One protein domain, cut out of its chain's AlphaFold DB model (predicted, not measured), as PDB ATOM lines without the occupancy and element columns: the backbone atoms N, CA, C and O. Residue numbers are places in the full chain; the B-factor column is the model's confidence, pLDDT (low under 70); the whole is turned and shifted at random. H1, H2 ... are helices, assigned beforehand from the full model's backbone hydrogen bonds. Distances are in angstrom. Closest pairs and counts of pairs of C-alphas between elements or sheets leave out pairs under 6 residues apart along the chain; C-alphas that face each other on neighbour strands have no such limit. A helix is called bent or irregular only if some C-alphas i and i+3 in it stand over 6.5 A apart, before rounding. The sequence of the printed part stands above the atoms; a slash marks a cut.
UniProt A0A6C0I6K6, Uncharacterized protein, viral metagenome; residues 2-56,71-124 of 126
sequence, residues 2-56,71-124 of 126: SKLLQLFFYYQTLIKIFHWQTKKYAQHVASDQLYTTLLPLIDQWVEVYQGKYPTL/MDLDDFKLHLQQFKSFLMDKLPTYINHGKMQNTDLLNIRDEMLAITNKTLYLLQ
ATOM      1  N   SER A   2     253.072 227.134 311.260       83.81
ATOM      2  CA  SER A   2     252.763 225.832 311.896       83.81
ATOM      3  C   SER A   2     253.479 225.584 313.242       83.81
ATOM      4  O   SER A   2     252.835 225.214 314.219       83.81
ATOM      5  N   LYS A   3     254.781 225.897 313.345       86.25
ATOM      6  CA  LYS A   3     255.547 225.838 314.614       86.25
ATOM      7  C   LYS A   3     255.032 226.798 315.696       86.25
ATOM      8  O   LYS A   3     255.132 226.501 316.880       86.25
ATOM      9  N   LEU A   4     254.494 227.948 315.290       89.69
ATOM     10  CA  LEU A   4     253.924 228.933 316.206       89.69
ATOM     11  C   LEU A   4     252.625 228.402 316.827       89.69
ATOM     12  O   LEU A   4     252.464 228.449 318.042       89.69
ATOM     13  N   LEU A   5     251.747 227.810 316.012       90.94
ATOM     14  CA  LEU A   5     250.549 227.148 316.528       90.94
ATOM     15  C   LEU A   5     250.874 225.960 317.429       90.94
ATOM     16  O   LEU A   5     250.237 225.804 318.463       90.94
ATOM     17  N   GLN A   6     251.876 225.150 317.080       92.88
ATOM     18  CA  GLN A   6     252.312 224.052 317.945       92.88
ATOM     19  C   GLN A   6     252.718 224.554 319.336       92.88
ATOM     20  O   GLN A   6     252.355 223.932 320.330       92.88
ATOM     21  N   LEU A   7     253.425 225.687 319.420       93.94
ATOM     22  CA  LEU A   7     253.765 226.314 320.701       93.94
ATOM     23  C   LEU A   7     252.517 226.776 321.457       93.94
ATOM     24  O   LEU A   7     252.403 226.507 322.649       93.94
ATOM     25  N   PHE A   8     251.564 227.427 320.789       95.75
ATOM     26  CA  PHE A   8     250.313 227.825 321.435       95.75
ATOM     27  C   PHE A   8     249.531 226.622 321.974       95.75
ATOM     28  O   PHE A   8     249.146 226.627 323.143       95.75
ATOM     29  N   PHE A   9     249.374 225.556 321.185       95.88
ATOM     30  CA  PHE A   9     248.744 224.318 321.651       95.88
ATOM     31  C   PHE A   9     249.510 223.666 322.802       95.88
ATOM     32  O   PHE A   9     248.890 223.164 323.742       95.88
ATOM     33  N   TYR A  10     250.845 223.699 322.763       96.62
ATOM     34  CA  TYR A  10     251.682 223.212 323.855       96.62
ATOM     35  C   TYR A  10     251.359 223.924 325.170       96.62
ATOM     36  O   TYR A  10     251.036 223.254 326.149       96.62
ATOM     37  N   TYR A  11     251.348 225.259 325.187       97.00
ATOM     38  CA  TYR A  11     251.048 226.020 326.403       97.00
ATOM     39  C   TYR A  11     249.606 225.832 326.885       97.00
ATOM     40  O   TYR A  11     249.396 225.642 328.080       97.00
ATOM     41  N   GLN A  12     248.620 225.801 325.984       96.25
ATOM     42  CA  GLN A  12     247.226 225.514 326.355       96.25
ATOM     43  C   GLN A  12     247.099 224.162 327.070       96.25
ATOM     44  O   GLN A  12     246.451 224.049 328.113       96.25
ATOM     45  N   THR A  13     247.753 223.141 326.520       97.19
ATOM     46  CA  THR A  13     247.721 221.777 327.050       97.19
ATOM     47  C   THR A  13     248.436 221.686 328.395       97.19
ATOM     48  O   THR A  13     247.892 221.140 329.353       97.19
ATOM     49  N   LEU A  14     249.626 222.279 328.492       97.00
ATOM     50  CA  LEU A  14     250.422 222.358 329.715       97.00
ATOM     51  C   LEU A  14     249.652 223.014 330.871       97.00
ATOM     52  O   LEU A  14     249.661 222.482 331.981       97.00
ATOM     53  N   ILE A  15     248.939 224.117 330.614       97.94
ATOM     54  CA  ILE A  15     248.134 224.796 331.640       97.94
ATOM     55  C   ILE A  15     247.057 223.854 332.190       97.94
ATOM     56  O   ILE A  15     246.870 223.781 333.405       97.94
ATOM     57  N   LYS A  16     246.376 223.092 331.322       97.69
ATOM     58  CA  LYS A  16     245.345 222.141 331.764       97.69
ATOM     59  C   LYS A  16     245.910 220.931 332.491       97.69
ATOM     60  O   LYS A  16     245.313 220.502 333.476       97.69
ATOM     61  N   ILE A  17     247.067 220.425 332.069       98.19
ATOM     62  CA  ILE A  17     247.752 219.359 332.804       98.19
ATOM     63  C   ILE A  17     248.041 219.815 334.237       98.19
ATOM     64  O   ILE A  17     247.640 219.127 335.174       98.19
ATOM     65  N   PHE A  18     248.672 220.981 334.416       98.25
ATOM     66  CA  PHE A  18     248.950 221.520 335.749       98.25
ATOM     67  C   PHE A  18     247.670 221.674 336.578       98.25
ATOM     68  O   PHE A  18     247.600 221.197 337.710       98.25
ATOM     69  N   HIS A  19     246.635 222.272 335.985       98.12
ATOM     70  CA  HIS A  19     245.329 222.473 336.612       98.12
ATOM     71  C   HIS A  19     244.701 221.170 337.137       98.12
ATOM     72  O   HIS A  19     244.123 221.159 338.228       98.12
ATOM     73  N   TRP A  20     244.815 220.064 336.397       98.44
ATOM     74  CA  TRP A  20     244.308 218.760 336.836       98.44
ATOM     75  C   TRP A  20     245.207 218.070 337.867       98.44
ATOM     76  O   TRP A  20     244.721 217.290 338.692       98.44
ATOM     77  N   GLN A  21     246.517 218.310 337.815       98.06
ATOM     78  CA  GLN A  21     247.485 217.609 338.657       98.06
ATOM     79  C   GLN A  21     247.673 218.252 340.030       98.06
ATOM     80  O   GLN A  21     247.882 217.523 341.008       98.06
ATOM     81  N   THR A  22     247.548 219.577 340.130       97.44
ATOM     82  CA  THR A  22     247.650 220.275 341.412       97.44
ATOM     83  C   THR A  22     246.638 219.754 342.438       97.44
ATOM     84  O   THR A  22     245.497 219.410 342.126       97.44
ATOM     85  N   LYS A  23     247.072 219.700 343.702       96.44
ATOM     86  CA  LYS A  23     246.235 219.367 344.864       96.44
ATOM     87  C   LYS A  23     245.919 220.579 345.740       96.44
ATOM     88  O   LYS A  23     245.227 220.429 346.744       96.44
ATOM     89  N   LYS A  24     246.395 221.776 345.375       96.94
ATOM     90  CA  LYS A  24     246.076 223.022 346.082       96.94
ATOM     91  C   LYS A  24     244.940 223.752 345.371       96.94
ATOM     92  O   LYS A  24     245.023 224.034 344.179       96.94
ATOM     93  N   TYR A  25     243.906 224.131 346.119       95.81
ATOM     94  CA  TYR A  25     242.747 224.835 345.562       95.81
ATOM     95  C   TYR A  25     243.124 226.171 344.896       95.81
ATOM     96  O   TYR A  25     242.674 226.450 343.790       95.81
ATOM     97  N   ALA A  26     244.015 226.957 345.514       95.44
ATOM     98  CA  ALA A  26     244.477 228.228 344.948       95.44
ATOM     99  C   ALA A  26     245.176 228.048 343.584       95.44
ATOM    100  O   ALA A  26     244.847 228.754 342.633       95.44
ATOM    101  N   GLN A  27     246.061 227.051 343.460       97.25
ATOM    102  CA  GLN A  27     246.725 226.686 342.199       97.25
ATOM    103  C   GLN A  27     245.715 226.261 341.127       97.25
ATOM    104  O   GLN A  27     245.814 226.677 339.970       97.25
ATOM    105  N   HIS A  28     244.729 225.444 341.508       97.50
ATOM    106  CA  HIS A  28     243.688 224.959 340.604       97.50
ATOM    107  C   HIS A  28     242.858 226.113 340.025       97.50
ATOM    108  O   HIS A  28     242.667 226.186 338.812       97.50
ATOM    109  N   VAL A  29     242.435 227.049 340.879       97.00
ATOM    110  CA  VAL A  29     241.674 228.241 340.475       97.00
ATOM    111  C   VAL A  29     242.527 229.193 339.634       97.00
ATOM    112  O   VAL A  29     242.080 229.641 338.580       97.00
ATOM    113  N   ALA A  30     243.767 229.474 340.048       97.25
ATOM    114  CA  ALA A  30     244.658 230.380 339.320       97.25
ATOM    115  C   ALA A  30     244.983 229.861 337.909       97.25
ATOM    116  O   ALA A  30     244.970 230.626 336.945       97.25
ATOM    117  N   SER A  31     245.237 228.558 337.771       97.88
ATOM    118  CA  SER A  31     245.507 227.931 336.472       97.88
ATOM    119  C   SER A  31     244.273 227.848 335.571       97.88
ATOM    120  O   SER A  31     244.403 228.026 334.359       97.88
ATOM    121  N   ASP A  32     243.074 227.655 336.128       98.12
ATOM    122  CA  ASP A  32     241.839 227.701 335.336       98.12
ATOM    123  C   ASP A  32     241.521 229.118 334.848       98.12
ATOM    124  O   ASP A  32     241.169 229.325 333.682       98.12
ATOM    125  N   GLN A  33     241.727 230.118 335.708       98.06
ATOM    126  CA  GLN A  33     241.595 231.520 335.328       98.06
ATOM    127  C   GLN A  33     242.611 231.900 334.247       98.06
ATOM    128  O   GLN A  33     242.251 232.582 333.285       98.06
ATOM    129  N   LEU A  34     243.863 231.442 334.359       98.44
ATOM    130  CA  LEU A  34     244.854 231.620 333.300       98.44
ATOM    131  C   LEU A  34     244.344 231.021 331.986       98.44
ATOM    132  O   LEU A  34     244.359 231.703 330.967       98.44
ATOM    133  N   TYR A  35     243.863 229.778 332.000       98.19
ATOM    134  CA  TYR A  35     243.395 229.103 330.789       98.19
ATOM    135  C   TYR A  35     242.234 229.843 330.113       98.19
ATOM    136  O   TYR A  35     242.282 230.118 328.917       98.19
ATOM    137  N   THR A  36     241.205 230.190 330.885       98.19
ATOM    138  CA  THR A  36     239.971 230.819 330.385       98.19
ATOM    139  C   THR A  36     240.165 232.253 329.900       98.19
ATOM    140  O   THR A  36     239.373 232.721 329.087       98.19
ATOM    141  N   THR A  37     241.220 232.943 330.345       98.19
ATOM    142  CA  THR A  37     241.540 234.312 329.905       98.19
ATOM    143  C   THR A  37     242.608 234.356 328.812       98.19
ATOM    144  O   THR A  37     242.524 235.189 327.914       98.19
ATOM    145  N   LEU A  38     243.585 233.445 328.837       98.31
ATOM    146  CA  LEU A  38     244.654 233.388 327.841       98.31
ATOM    147  C   LEU A  38     244.197 232.749 326.522       98.31
ATOM    148  O   LEU A  38     244.590 233.222 325.458       98.31
ATOM    149  N   LEU A  39     243.387 231.684 326.570       97.12
ATOM    150  CA  LEU A  39     242.969 230.958 325.366       97.12
ATOM    151  C   LEU A  39     242.223 231.853 324.356       97.12
ATOM    152  O   LEU A  39     242.612 231.827 323.187       97.12
ATOM    153  N   PRO A  40     241.243 232.688 324.763       98.38
ATOM    154  CA  PRO A  40     240.586 233.611 323.837       98.38
ATOM    155  C   PRO A  40     241.550 234.607 323.184       98.38
ATOM    156  O   PRO A  40     241.398 234.927 322.011       98.38
ATOM    157  N   LEU A  41     242.574 235.074 323.908       98.56
ATOM    158  CA  LEU A  41     243.571 235.994 323.351       98.56
ATOM    159  C   LEU A  41     244.506 235.311 322.353       98.56
ATOM    160  O   LEU A  41     244.894 235.929 321.365       98.56
ATOM    161  N   ILE A  42     244.874 234.051 322.595       97.81
ATOM    162  CA  ILE A  42     245.654 233.265 321.633       97.81
ATOM    163  C   ILE A  42     244.860 233.093 320.335       97.81
ATOM    164  O   ILE A  42     245.410 233.317 319.259       97.81
ATOM    165  N   ASP A  43     243.586 232.715 320.440       97.44
ATOM    166  CA  ASP A  43     242.695 232.547 319.291       97.44
ATOM    167  C   ASP A  43     242.550 233.859 318.510       97.44
ATOM    168  O   ASP A  43     242.920 233.930 317.337       97.44
ATOM    169  N   GLN A  44     242.196 234.942 319.209       97.94
ATOM    170  CA  GLN A  44     242.105 236.281 318.630       97.94
ATOM    171  C   GLN A  44     243.408 236.694 317.931       97.94
ATOM    172  O   GLN A  44     243.379 237.241 316.828       97.94
ATOM    173  N   TRP A  45     244.569 236.433 318.538       96.38
ATOM    174  CA  TRP A  45     245.859 236.749 317.929       96.38
ATOM    175  C   TRP A  45     246.075 235.977 316.625       96.38
ATOM    176  O   TRP A  45     246.508 236.557 315.627       96.38
ATOM    177  N   VAL A  46     245.766 234.678 316.615       94.56
ATOM    178  CA  VAL A  46     245.911 233.815 315.434       94.56
ATOM    179  C   VAL A  46     244.971 234.259 314.315       94.56
ATOM    180  O   VAL A  46     245.404 234.335 313.162       94.56
ATOM    181  N   GLU A  47     243.718 234.576 314.626       95.06
ATOM    182  CA  GLU A  47     242.734 235.039 313.645       95.06
ATOM    183  C   GLU A  47     243.101 236.409 313.063       95.06
ATOM    184  O   GLU A  47     243.106 236.577 311.842       95.06
ATOM    185  N   VAL A  48     243.518 237.366 313.903       94.06
ATOM    186  CA  VAL A  48     244.006 238.678 313.439       94.06
ATOM    187  C   VAL A  48     245.249 238.517 312.563       94.06
ATOM    188  O   VAL A  48     245.373 239.194 311.540       94.06
ATOM    189  N   TYR A  49     246.157 237.601 312.913       91.75
ATOM    190  CA  TYR A  49     247.329 237.310 312.088       91.75
ATOM    191  C   TYR A  49     246.910 236.763 310.719       91.75
ATOM    192  O   TYR A  49     247.383 237.254 309.694       91.75
ATOM    193  N   GLN A  50     246.001 235.786 310.674       90.06
ATOM    194  CA  GLN A  50     245.522 235.200 309.418       90.06
ATOM    195  C   GLN A  50     244.681 236.167 308.573       90.06
ATOM    196  O   GLN A  50     244.631 236.017 307.356       90.06
ATOM    197  N   GLY A  51     244.067 237.187 309.179       90.88
ATOM    198  CA  GLY A  51     243.412 238.270 308.442       90.88
ATOM    199  C   GLY A  51     244.389 239.197 307.700       90.88
ATOM    200  O   GLY A  51     243.989 239.879 306.759       90.88
ATOM    201  N   LYS A  52     245.667 239.229 308.107       88.50
ATOM    202  CA  LYS A  52     246.716 240.099 307.537       88.50
ATOM    203  C   LYS A  52     247.727 239.353 306.668       88.50
ATOM    204  O   LYS A  52     248.319 239.944 305.765       88.50
ATOM    205  N   TYR A  53     247.965 238.082 306.971       86.25
ATOM    206  CA  TYR A  53     249.033 237.265 306.401       86.25
ATOM    207  C   TYR A  53     248.479 235.984 305.773       86.25
ATOM    208  O   TYR A  53     247.354 235.594 306.081       86.25
ATOM    209  N   PRO A  54     249.251 235.302 304.901       76.88
ATOM    210  CA  PRO A  54     248.805 234.069 304.266       76.88
ATOM    211  C   PRO A  54     248.272 233.037 305.263       76.88
ATOM    212  O   PRO A  54     248.805 232.873 306.364       76.88
ATOM    213  N   THR A  55     247.230 232.328 304.834       75.25
ATOM    214  CA  THR A  55     246.502 231.342 305.631       75.25
ATOM    215  C   THR A  55     247.416 230.232 306.140       75.25
ATOM    216  O   THR A  55     248.342 229.784 305.458       75.25
ATOM    217  N   LEU A  56     247.135 229.764 307.352       78.69
ATOM    218  CA  LEU A  56     247.790 228.610 307.941       78.69
ATOM    219  C   LEU A  56     247.623 227.368 307.053       78.69
ATOM    220  O   LEU A  56     246.509 226.925 306.785       78.69
ATOM    221  N   MET A  71     253.389 217.845 335.474       96.19
ATOM    222  CA  MET A  71     253.634 219.243 335.749       96.19
ATOM    223  C   MET A  71     253.401 219.523 337.229       96.19
ATOM    224  O   MET A  71     252.259 219.596 337.691       96.19
ATOM    225  N   ASP A  72     254.491 219.692 337.966       96.75
ATOM    226  CA  ASP A  72     254.424 220.303 339.284       96.75
ATOM    227  C   ASP A  72     254.434 221.837 339.181       96.75
ATOM    228  O   ASP A  72     254.385 222.426 338.097       96.75
ATOM    229  N   LEU A  73     254.425 222.499 340.335       96.69
ATOM    230  CA  LEU A  73     254.397 223.952 340.409       96.69
ATOM    231  C   LEU A  73     255.661 224.610 339.844       96.69
ATOM    232  O   LEU A  73     255.555 225.651 339.190       96.69
ATOM    233  N   ASP A  74     256.834 224.058 340.140       96.69
ATOM    234  CA  ASP A  74     258.107 224.668 339.763       96.69
ATOM    235  C   ASP A  74     258.322 224.523 338.256       96.69
ATOM    236  O   ASP A  74     258.637 225.507 337.577       96.69
ATOM    237  N   ASP A  75     258.008 223.345 337.713       97.00
ATOM    238  CA  ASP A  75     257.936 223.101 336.278       97.00
ATOM    239  C   ASP A  75     256.943 224.055 335.609       97.00
ATOM    240  O   ASP A  75     257.259 224.679 334.592       97.00
ATOM    241  N   PHE A  76     255.744 224.213 336.174       97.69
ATOM    242  CA  PHE A  76     254.729 225.094 335.605       97.69
ATOM    243  C   PHE A  76     255.187 226.556 335.581       97.69
ATOM    244  O   PHE A  76     255.093 227.223 334.545       97.69
ATOM    245  N   LYS A  77     255.751 227.054 336.688       98.00
ATOM    246  CA  LYS A  77     256.317 228.410 336.780       98.00
ATOM    247  C   LYS A  77     257.435 228.614 335.763       98.00
ATOM    248  O   LYS A  77     257.447 229.648 335.092       98.00
ATOM    249  N   LEU A  78     258.333 227.642 335.606       97.88
ATOM    250  CA  LEU A  78     259.400 227.694 334.609       97.88
ATOM    251  C   LEU A  78     258.833 227.825 333.189       97.88
ATOM    252  O   LEU A  78     259.273 228.689 332.429       97.88
ATOM    253  N   HIS A  79     257.822 227.031 332.842       97.81
ATOM    254  CA  HIS A  79     257.183 227.114 331.529       97.81
ATOM    255  C   HIS A  79     256.446 228.440 331.312       97.81
ATOM    256  O   HIS A  79     256.515 228.995 330.218       97.81
ATOM    257  N   LEU A  80     255.800 229.012 332.332       98.00
ATOM    258  CA  LEU A  80     255.203 230.348 332.214       98.00
ATOM    259  C   LEU A  80     256.259 231.442 332.000       98.00
ATOM    260  O   LEU A  80     256.024 232.371 331.226       98.00
ATOM    261  N   GLN A  81     257.441 231.327 332.616       98.19
ATOM    262  CA  GLN A  81     258.559 232.238 332.332       98.19
ATOM    263  C   GLN A  81     259.059 232.082 330.890       98.19
ATOM    264  O   GLN A  81     259.293 233.077 330.207       98.19
ATOM    265  N   GLN A  82     259.161 230.849 330.390       98.12
ATOM    266  CA  GLN A  82     259.516 230.592 328.992       98.12
ATOM    267  C   GLN A  82     258.463 231.141 328.024       98.12
ATOM    268  O   GLN A  82     258.825 231.724 327.000       98.12
ATOM    269  N   PHE A  83     257.173 231.016 328.353       97.94
ATOM    270  CA  PHE A  83     256.090 231.605 327.568       97.94
ATOM    271  C   PHE A  83     256.209 233.125 327.525       97.94
ATOM    272  O   PHE A  83     256.154 233.720 326.452       97.94
ATOM    273  N   LYS A  84     256.462 233.753 328.676       97.94
ATOM    274  CA  LYS A  84     256.729 235.189 328.775       97.94
ATOM    275  C   LYS A  84     257.894 235.619 327.879       97.94
ATOM    276  O   LYS A  84     257.719 236.537 327.079       97.94
ATOM    277  N   SER A  85     259.047 234.954 327.959       97.75
ATOM    278  CA  SER A  85     260.191 235.242 327.078       97.75
ATOM    279  C   SER A  85     259.836 235.040 325.607       97.75
ATOM    280  O   SER A  85     260.182 235.853 324.756       97.75
ATOM    281  N   PHE A  86     259.075 233.995 325.287       96.69
ATOM    282  CA  PHE A  86     258.574 233.780 323.939       96.69
ATOM    283  C   PHE A  86     257.706 234.955 323.447       96.69
ATOM    284  O   PHE A  86     257.950 235.454 322.347       96.69
ATOM    285  N   LEU A  87     256.755 235.445 324.250       96.75
ATOM    286  CA  LEU A  87     255.916 236.605 323.915       96.75
ATOM    287  C   LEU A  87     256.740 237.889 323.728       96.75
ATOM    288  O   LEU A  87     256.418 238.716 322.873       96.75
ATOM    289  N   MET A  88     257.790 238.080 324.528       95.19
ATOM    290  CA  MET A  88     258.626 239.282 324.487       95.19
ATOM    291  C   MET A  88     259.621 239.272 323.325       95.19
ATOM    292  O   MET A  88     259.722 240.267 322.610       95.19
ATOM    293  N   ASP A  89     260.302 238.148 323.108       92.81
ATOM    294  CA  ASP A  89     261.512 238.102 322.282       92.81
ATOM    295  C   ASP A  89     261.294 237.413 320.935       92.81
ATOM    296  O   ASP A  89     261.948 237.745 319.947       92.81
ATOM    297  N   LYS A  90     260.407 236.412 320.882       91.56
ATOM    298  CA  LYS A  90     260.233 235.554 319.700       91.56
ATOM    299  C   LYS A  90     258.970 235.888 318.928       91.56
ATOM    300  O   LYS A  90     259.029 236.004 317.710       91.56
ATOM    301  N   LEU A  91     257.835 236.064 319.601       92.19
ATOM    302  CA  LEU A  91     256.570 236.359 318.933       92.19
ATOM    303  C   LEU A  91     256.648 237.618 318.042       92.19
ATOM    304  O   LEU A  91     256.222 237.533 316.888       92.19
ATOM    305  N   PRO A  92     257.280 238.735 318.469       90.12
ATOM    306  CA  PRO A  92     257.400 239.928 317.631       90.12
ATOM    307  C   PRO A  92     258.188 239.696 316.338       90.12
ATOM    308  O   PRO A  92     257.900 240.327 315.321       90.12
ATOM    309  N   THR A  93     259.141 238.755 316.321       87.00
ATOM    310  CA  THR A  93     259.924 238.469 315.108       87.00
ATOM    311  C   THR A  93     259.091 237.817 314.007       87.00
ATOM    312  O   THR A  93     259.480 237.905 312.851       87.00
ATOM    313  N   TYR A  94     257.947 237.198 314.337       81.88
ATOM    314  CA  TYR A  94     257.020 236.622 313.349       81.88
ATOM    315  C   TYR A  94     256.129 237.666 312.665       81.88
ATOM    316  O   TYR A  94     255.506 237.359 311.649       81.88
ATOM    317  N   ILE A  95     256.032 238.870 313.237       83.00
ATOM    318  CA  ILE A  95     255.146 239.941 312.762       83.00
ATOM    319  C   ILE A  95     255.919 241.180 312.290       83.00
ATOM    320  O   ILE A  95     255.376 241.976 311.538       83.00
ATOM    321  N   ASN A  96     257.202 241.341 312.623       72.94
ATOM    322  CA  ASN A  96     258.026 242.477 312.174       72.94
ATOM    323  C   ASN A  96     258.555 242.350 310.726       72.94
ATOM    324  O   ASN A  96     259.673 242.755 310.411       72.94
ATOM    325  N   HIS A  97     257.748 241.807 309.814       65.50
ATOM    326  CA  HIS A  97     258.080 241.692 308.394       65.50
ATOM    327  C   HIS A  97     257.407 242.816 307.582       65.50
ATOM    328  O   HIS A  97     256.445 242.569 306.859       65.50
ATOM    329  N   GLY A  98     257.879 244.066 307.689       59.66
ATOM    330  CA  GLY A  98     257.505 245.130 306.739       59.66
ATOM    331  C   GLY A  98     257.236 246.519 307.324       59.66
ATOM    332  O   GLY A  98     257.592 246.823 308.456       59.66
ATOM    333  N   LYS A  99     256.617 247.380 306.499       55.84
ATOM    334  CA  LYS A  99     256.288 248.791 306.805       55.84
ATOM    335  C   LYS A  99     255.013 248.973 307.645       55.84
ATOM    336  O   LYS A  99     254.713 250.093 308.047       55.84
ATOM    337  N   MET A 100     254.237 247.909 307.855       63.12
ATOM    338  CA  MET A 100     252.972 247.963 308.587       63.12
ATOM    339  C   MET A 100     253.253 247.748 310.073       63.12
ATOM    340  O   MET A 100     253.807 246.719 310.455       63.12
ATOM    341  N   GLN A 101     252.900 248.722 310.911       73.31
ATOM    342  CA  GLN A 101     253.013 248.543 312.352       73.31
ATOM    343  C   GLN A 101     251.869 247.634 312.810       73.31
ATOM    344  O   GLN A 101     250.708 248.032 312.782       73.31
ATOM    345  N   ASN A 102     252.188 246.401 313.199       88.56
ATOM    346  CA  ASN A 102     251.224 245.424 313.715       88.56
ATOM    347  C   ASN A 102     250.828 245.730 315.163       88.56
ATOM    348  O   ASN A 102     250.966 244.891 316.053       88.56
ATOM    349  N   THR A 103     250.394 246.963 315.416       92.19
ATOM    350  CA  THR A 103     250.068 247.456 316.757       92.19
ATOM    351  C   THR A 103     248.906 246.691 317.381       92.19
ATOM    352  O   THR A 103     248.882 246.517 318.591       92.19
ATOM    353  N   ASP A 104     247.978 246.183 316.574       94.25
ATOM    354  CA  ASP A 104     246.884 245.316 317.017       94.25
ATOM    355  C   ASP A 104     247.380 243.950 317.522       94.25
ATOM    356  O   ASP A 104     247.038 243.544 318.631       94.25
ATOM    357  N   LEU A 105     248.246 243.270 316.766       94.81
ATOM    358  CA  LEU A 105     248.872 242.014 317.198       94.81
ATOM    359  C   LEU A 105     249.784 242.215 318.414       94.81
ATOM    360  O   LEU A 105     249.849 241.341 319.280       94.81
ATOM    361  N   LEU A 106     250.483 243.353 318.489       94.75
ATOM    362  CA  LEU A 106     251.306 243.716 319.644       94.75
ATOM    363  C   LEU A 106     250.450 243.984 320.885       94.75
ATOM    364  O   LEU A 106     250.795 243.491 321.954       94.75
ATOM    365  N   ASN A 107     249.308 244.659 320.738       96.62
ATOM    366  CA  ASN A 107     248.361 244.880 321.830       96.62
ATOM    367  C   ASN A 107     247.835 243.553 322.394       96.62
ATOM    368  O   ASN A 107     247.899 243.323 323.595       96.62
ATOM    369  N   ILE A 108     247.382 242.636 321.530       98.06
ATOM    370  CA  ILE A 108     246.890 241.321 321.980       98.06
ATOM    371  C   ILE A 108     248.018 240.522 322.658       98.06
ATOM    372  O   ILE A 108     247.796 239.862 323.673       98.06
ATOM    373  N   ARG A 109     249.255 240.607 322.147       97.12
ATOM    374  CA  ARG A 109     250.439 240.024 322.803       97.12
ATOM    375  C   ARG A 109     250.655 240.611 324.195       97.12
ATOM    376  O   ARG A 109     250.946 239.853 325.120       97.12
ATOM    377  N   ASP A 110     250.549 241.926 324.347       98.00
ATOM    378  CA  ASP A 110     250.748 242.605 325.629       98.00
ATOM    379  C   ASP A 110     249.681 242.191 326.657       98.00
ATOM    380  O   ASP A 110     250.021 241.940 327.813       98.00
ATOM    381  N   GLU A 111     248.431 241.979 326.230       98.69
ATOM    382  CA  GLU A 111     247.370 241.406 327.074       98.69
ATOM    383  C   GLU A 111     247.704 239.971 327.531       98.69
ATOM    384  O   GLU A 111     247.622 239.653 328.724       98.69
ATOM    385  N   MET A 112     248.183 239.105 326.623       98.69
ATOM    386  CA  MET A 112     248.658 237.758 326.993       98.69
ATOM    387  C   MET A 112     249.800 237.821 328.018       98.69
ATOM    388  O   MET A 112     249.855 237.035 328.972       98.69
ATOM    389  N   LEU A 113     250.728 238.763 327.830       98.56
ATOM    390  CA  LEU A 113     251.868 238.977 328.715       98.56
ATOM    391  C   LEU A 113     251.420 239.475 330.097       98.56
ATOM    392  O   LEU A 113     251.940 239.006 331.115       98.56
ATOM    393  N   ALA A 114     250.447 240.385 330.157       98.62
ATOM    394  CA  ALA A 114     249.879 240.892 331.402       98.62
ATOM    395  C   ALA A 114     249.218 239.768 332.216       98.62
ATOM    396  O   ALA A 114     249.525 239.602 333.400       98.62
ATOM    397  N   ILE A 115     248.394 238.936 331.573       98.56
ATOM    398  CA  ILE A 115     247.758 237.763 332.195       98.56
ATOM    399  C   ILE A 115     248.800 236.759 332.705       98.56
ATOM    400  O   ILE A 115     248.682 236.250 333.825       98.56
ATOM    401  N   THR A 116     249.855 236.512 331.925       98.31
ATOM    402  CA  THR A 116     250.945 235.604 332.315       98.31
ATOM    403  C   THR A 116     251.680 236.122 333.557       98.31
ATOM    404  O   THR A 116     251.861 235.380 334.523       98.31
ATOM    405  N   ASN A 117     252.047 237.410 333.588       98.38
ATOM    406  CA  ASN A 117     252.703 238.026 334.748       98.38
ATOM    407  C   ASN A 117     251.799 238.038 335.988       98.38
ATOM    408  O   ASN A 117     252.261 237.721 337.085       98.38
ATOM    409  N   LYS A 118     250.511 238.362 335.820       97.81
ATOM    410  CA  LYS A 118     249.532 238.322 336.911       97.81
ATOM    411  C   LYS A 118     249.437 236.920 337.508       97.81
ATOM    412  O   LYS A 118     249.466 236.777 338.725       97.81
ATOM    413  N   THR A 119     249.365 235.889 336.669       97.69
ATOM    414  CA  THR A 119     249.277 234.499 337.140       97.69
ATOM    415  C   THR A 119     250.538 234.082 337.889       97.69
ATOM    416  O   THR A 119     250.438 233.500 338.964       97.69
ATOM    417  N   LEU A 120     251.722 234.440 337.383       97.50
ATOM    418  CA  LEU A 120     252.989 234.191 338.077       97.50
ATOM    419  C   LEU A 120     253.021 234.811 339.481       97.50
ATOM    420  O   LEU A 120     253.532 234.172 340.396       97.50
ATOM    421  N   TYR A 121     252.463 236.012 339.659       96.19
ATOM    422  CA  TYR A 121     252.301 236.625 340.979       96.19
ATOM    423  C   TYR A 121     251.297 235.861 341.855       96.19
ATOM    424  O   TYR A 121     251.609 235.553 343.000       96.19
ATOM    425  N   LEU A 122     250.122 235.497 341.328       95.00
ATOM    426  CA  LEU A 122     249.114 234.750 342.094       95.00
ATOM    427  C   LEU A 122     249.645 233.397 342.593       95.00
ATOM    428  O   LEU A 122     249.389 233.031 343.735       95.00
ATOM    429  N   LEU A 123     250.454 232.704 341.787       94.25
ATOM    430  CA  LEU A 123     251.120 231.450 342.166       94.25
ATOM    431  C   LEU A 123     252.241 231.631 343.212       94.25
ATOM    432  O   LEU A 123     252.895 230.662 343.597       94.25
ATOM    433  N   GLN A 124     252.551 232.858 343.636       92.19
ATOM    434  CA  GLN A 124     253.443 233.123 344.775       92.19
ATOM    435  C   GLN A 124     252.674 233.285 346.093       92.19
ATOM    436  O   GLN A 124     253.298 233.281 347.148       92.19
TER     437      GLN A 124
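Overview. This is residues 2 to 56 and 71 to 124 of the 126 residues of an uncharacterized protein of viral metagenome (UniProt A0A6C0I6K6). Four long helices stand side by side in a rod-shaped bundle, in ring order H1, H2, H4, H3, each running opposite to its two neighbours round the ring. It is two helical hairpins, H1 with H2 and H3 with H4, and residues 96 to 101 of the second hairpin's loop stick out at one end. The printed part has 109 residues with four named helices, H1 to H4 in chain order, and no named strand; the class is all helix. It is compact, with a radius of gyration of the C-alphas of 14.4 A, and spans 48 by 23 by 19 A.

Arrangement. H1, residues 2 to 21, and H2, residues 25 to 52, form a hairpin and touch closest at the C-alphas of His 19 and His 28, 5.0 A apart, at a shallow tilt of 15 degrees, opposite ways. With residues 11 to 18 alone, H1 touches residues 73 to 83 of H3, residues 73 to 94; the closest C-alphas, of Phe 18 and Phe 76, are 6.8 A apart. H2 touches H4, residues 103 to 122, at a shallow tilt of 9 degrees, the C-alphas of Leu 38 and Met 112 coming closest at 6.0 A. The hairpin H3 and H4 is closest at the C-alphas of Lys 84 and Leu 113, 6.2 A apart. H1 and H4 are apart; H2 and H3 are only just apart, at 8.3 A. Every O i to N i+4 pair is within hydrogen-bond range in H1 and H4, against 22 of 24 in H2 and 14 of 18 in H3.

Along the chain. H1 begins at C-alpha 2, (252.763, 225.832, 311.896), and is 28.5 A long. H2 is 41.2 A long. H3, 30.0 A, has a kink of 41 degrees near residue 87 and is only just irregular: C-alphas 88 and 91 are 6.6 A apart. H4, 28.4 A, ends at C-alpha 122, (249.114, 234.750, 342.094).

Size, cuts and confidence. The C-alphas farthest apart, of Lys 23 and Lys 99, are 49.1 A apart. Residues 57 to 70 are not printed, and C-alphas 56 and 71 are 29.9 A apart across this cut. The link H1 to H2 is tight and H3 to H4 short. Mean pLDDT of the printed part is 93.4; residues 97 to 100 are under 70.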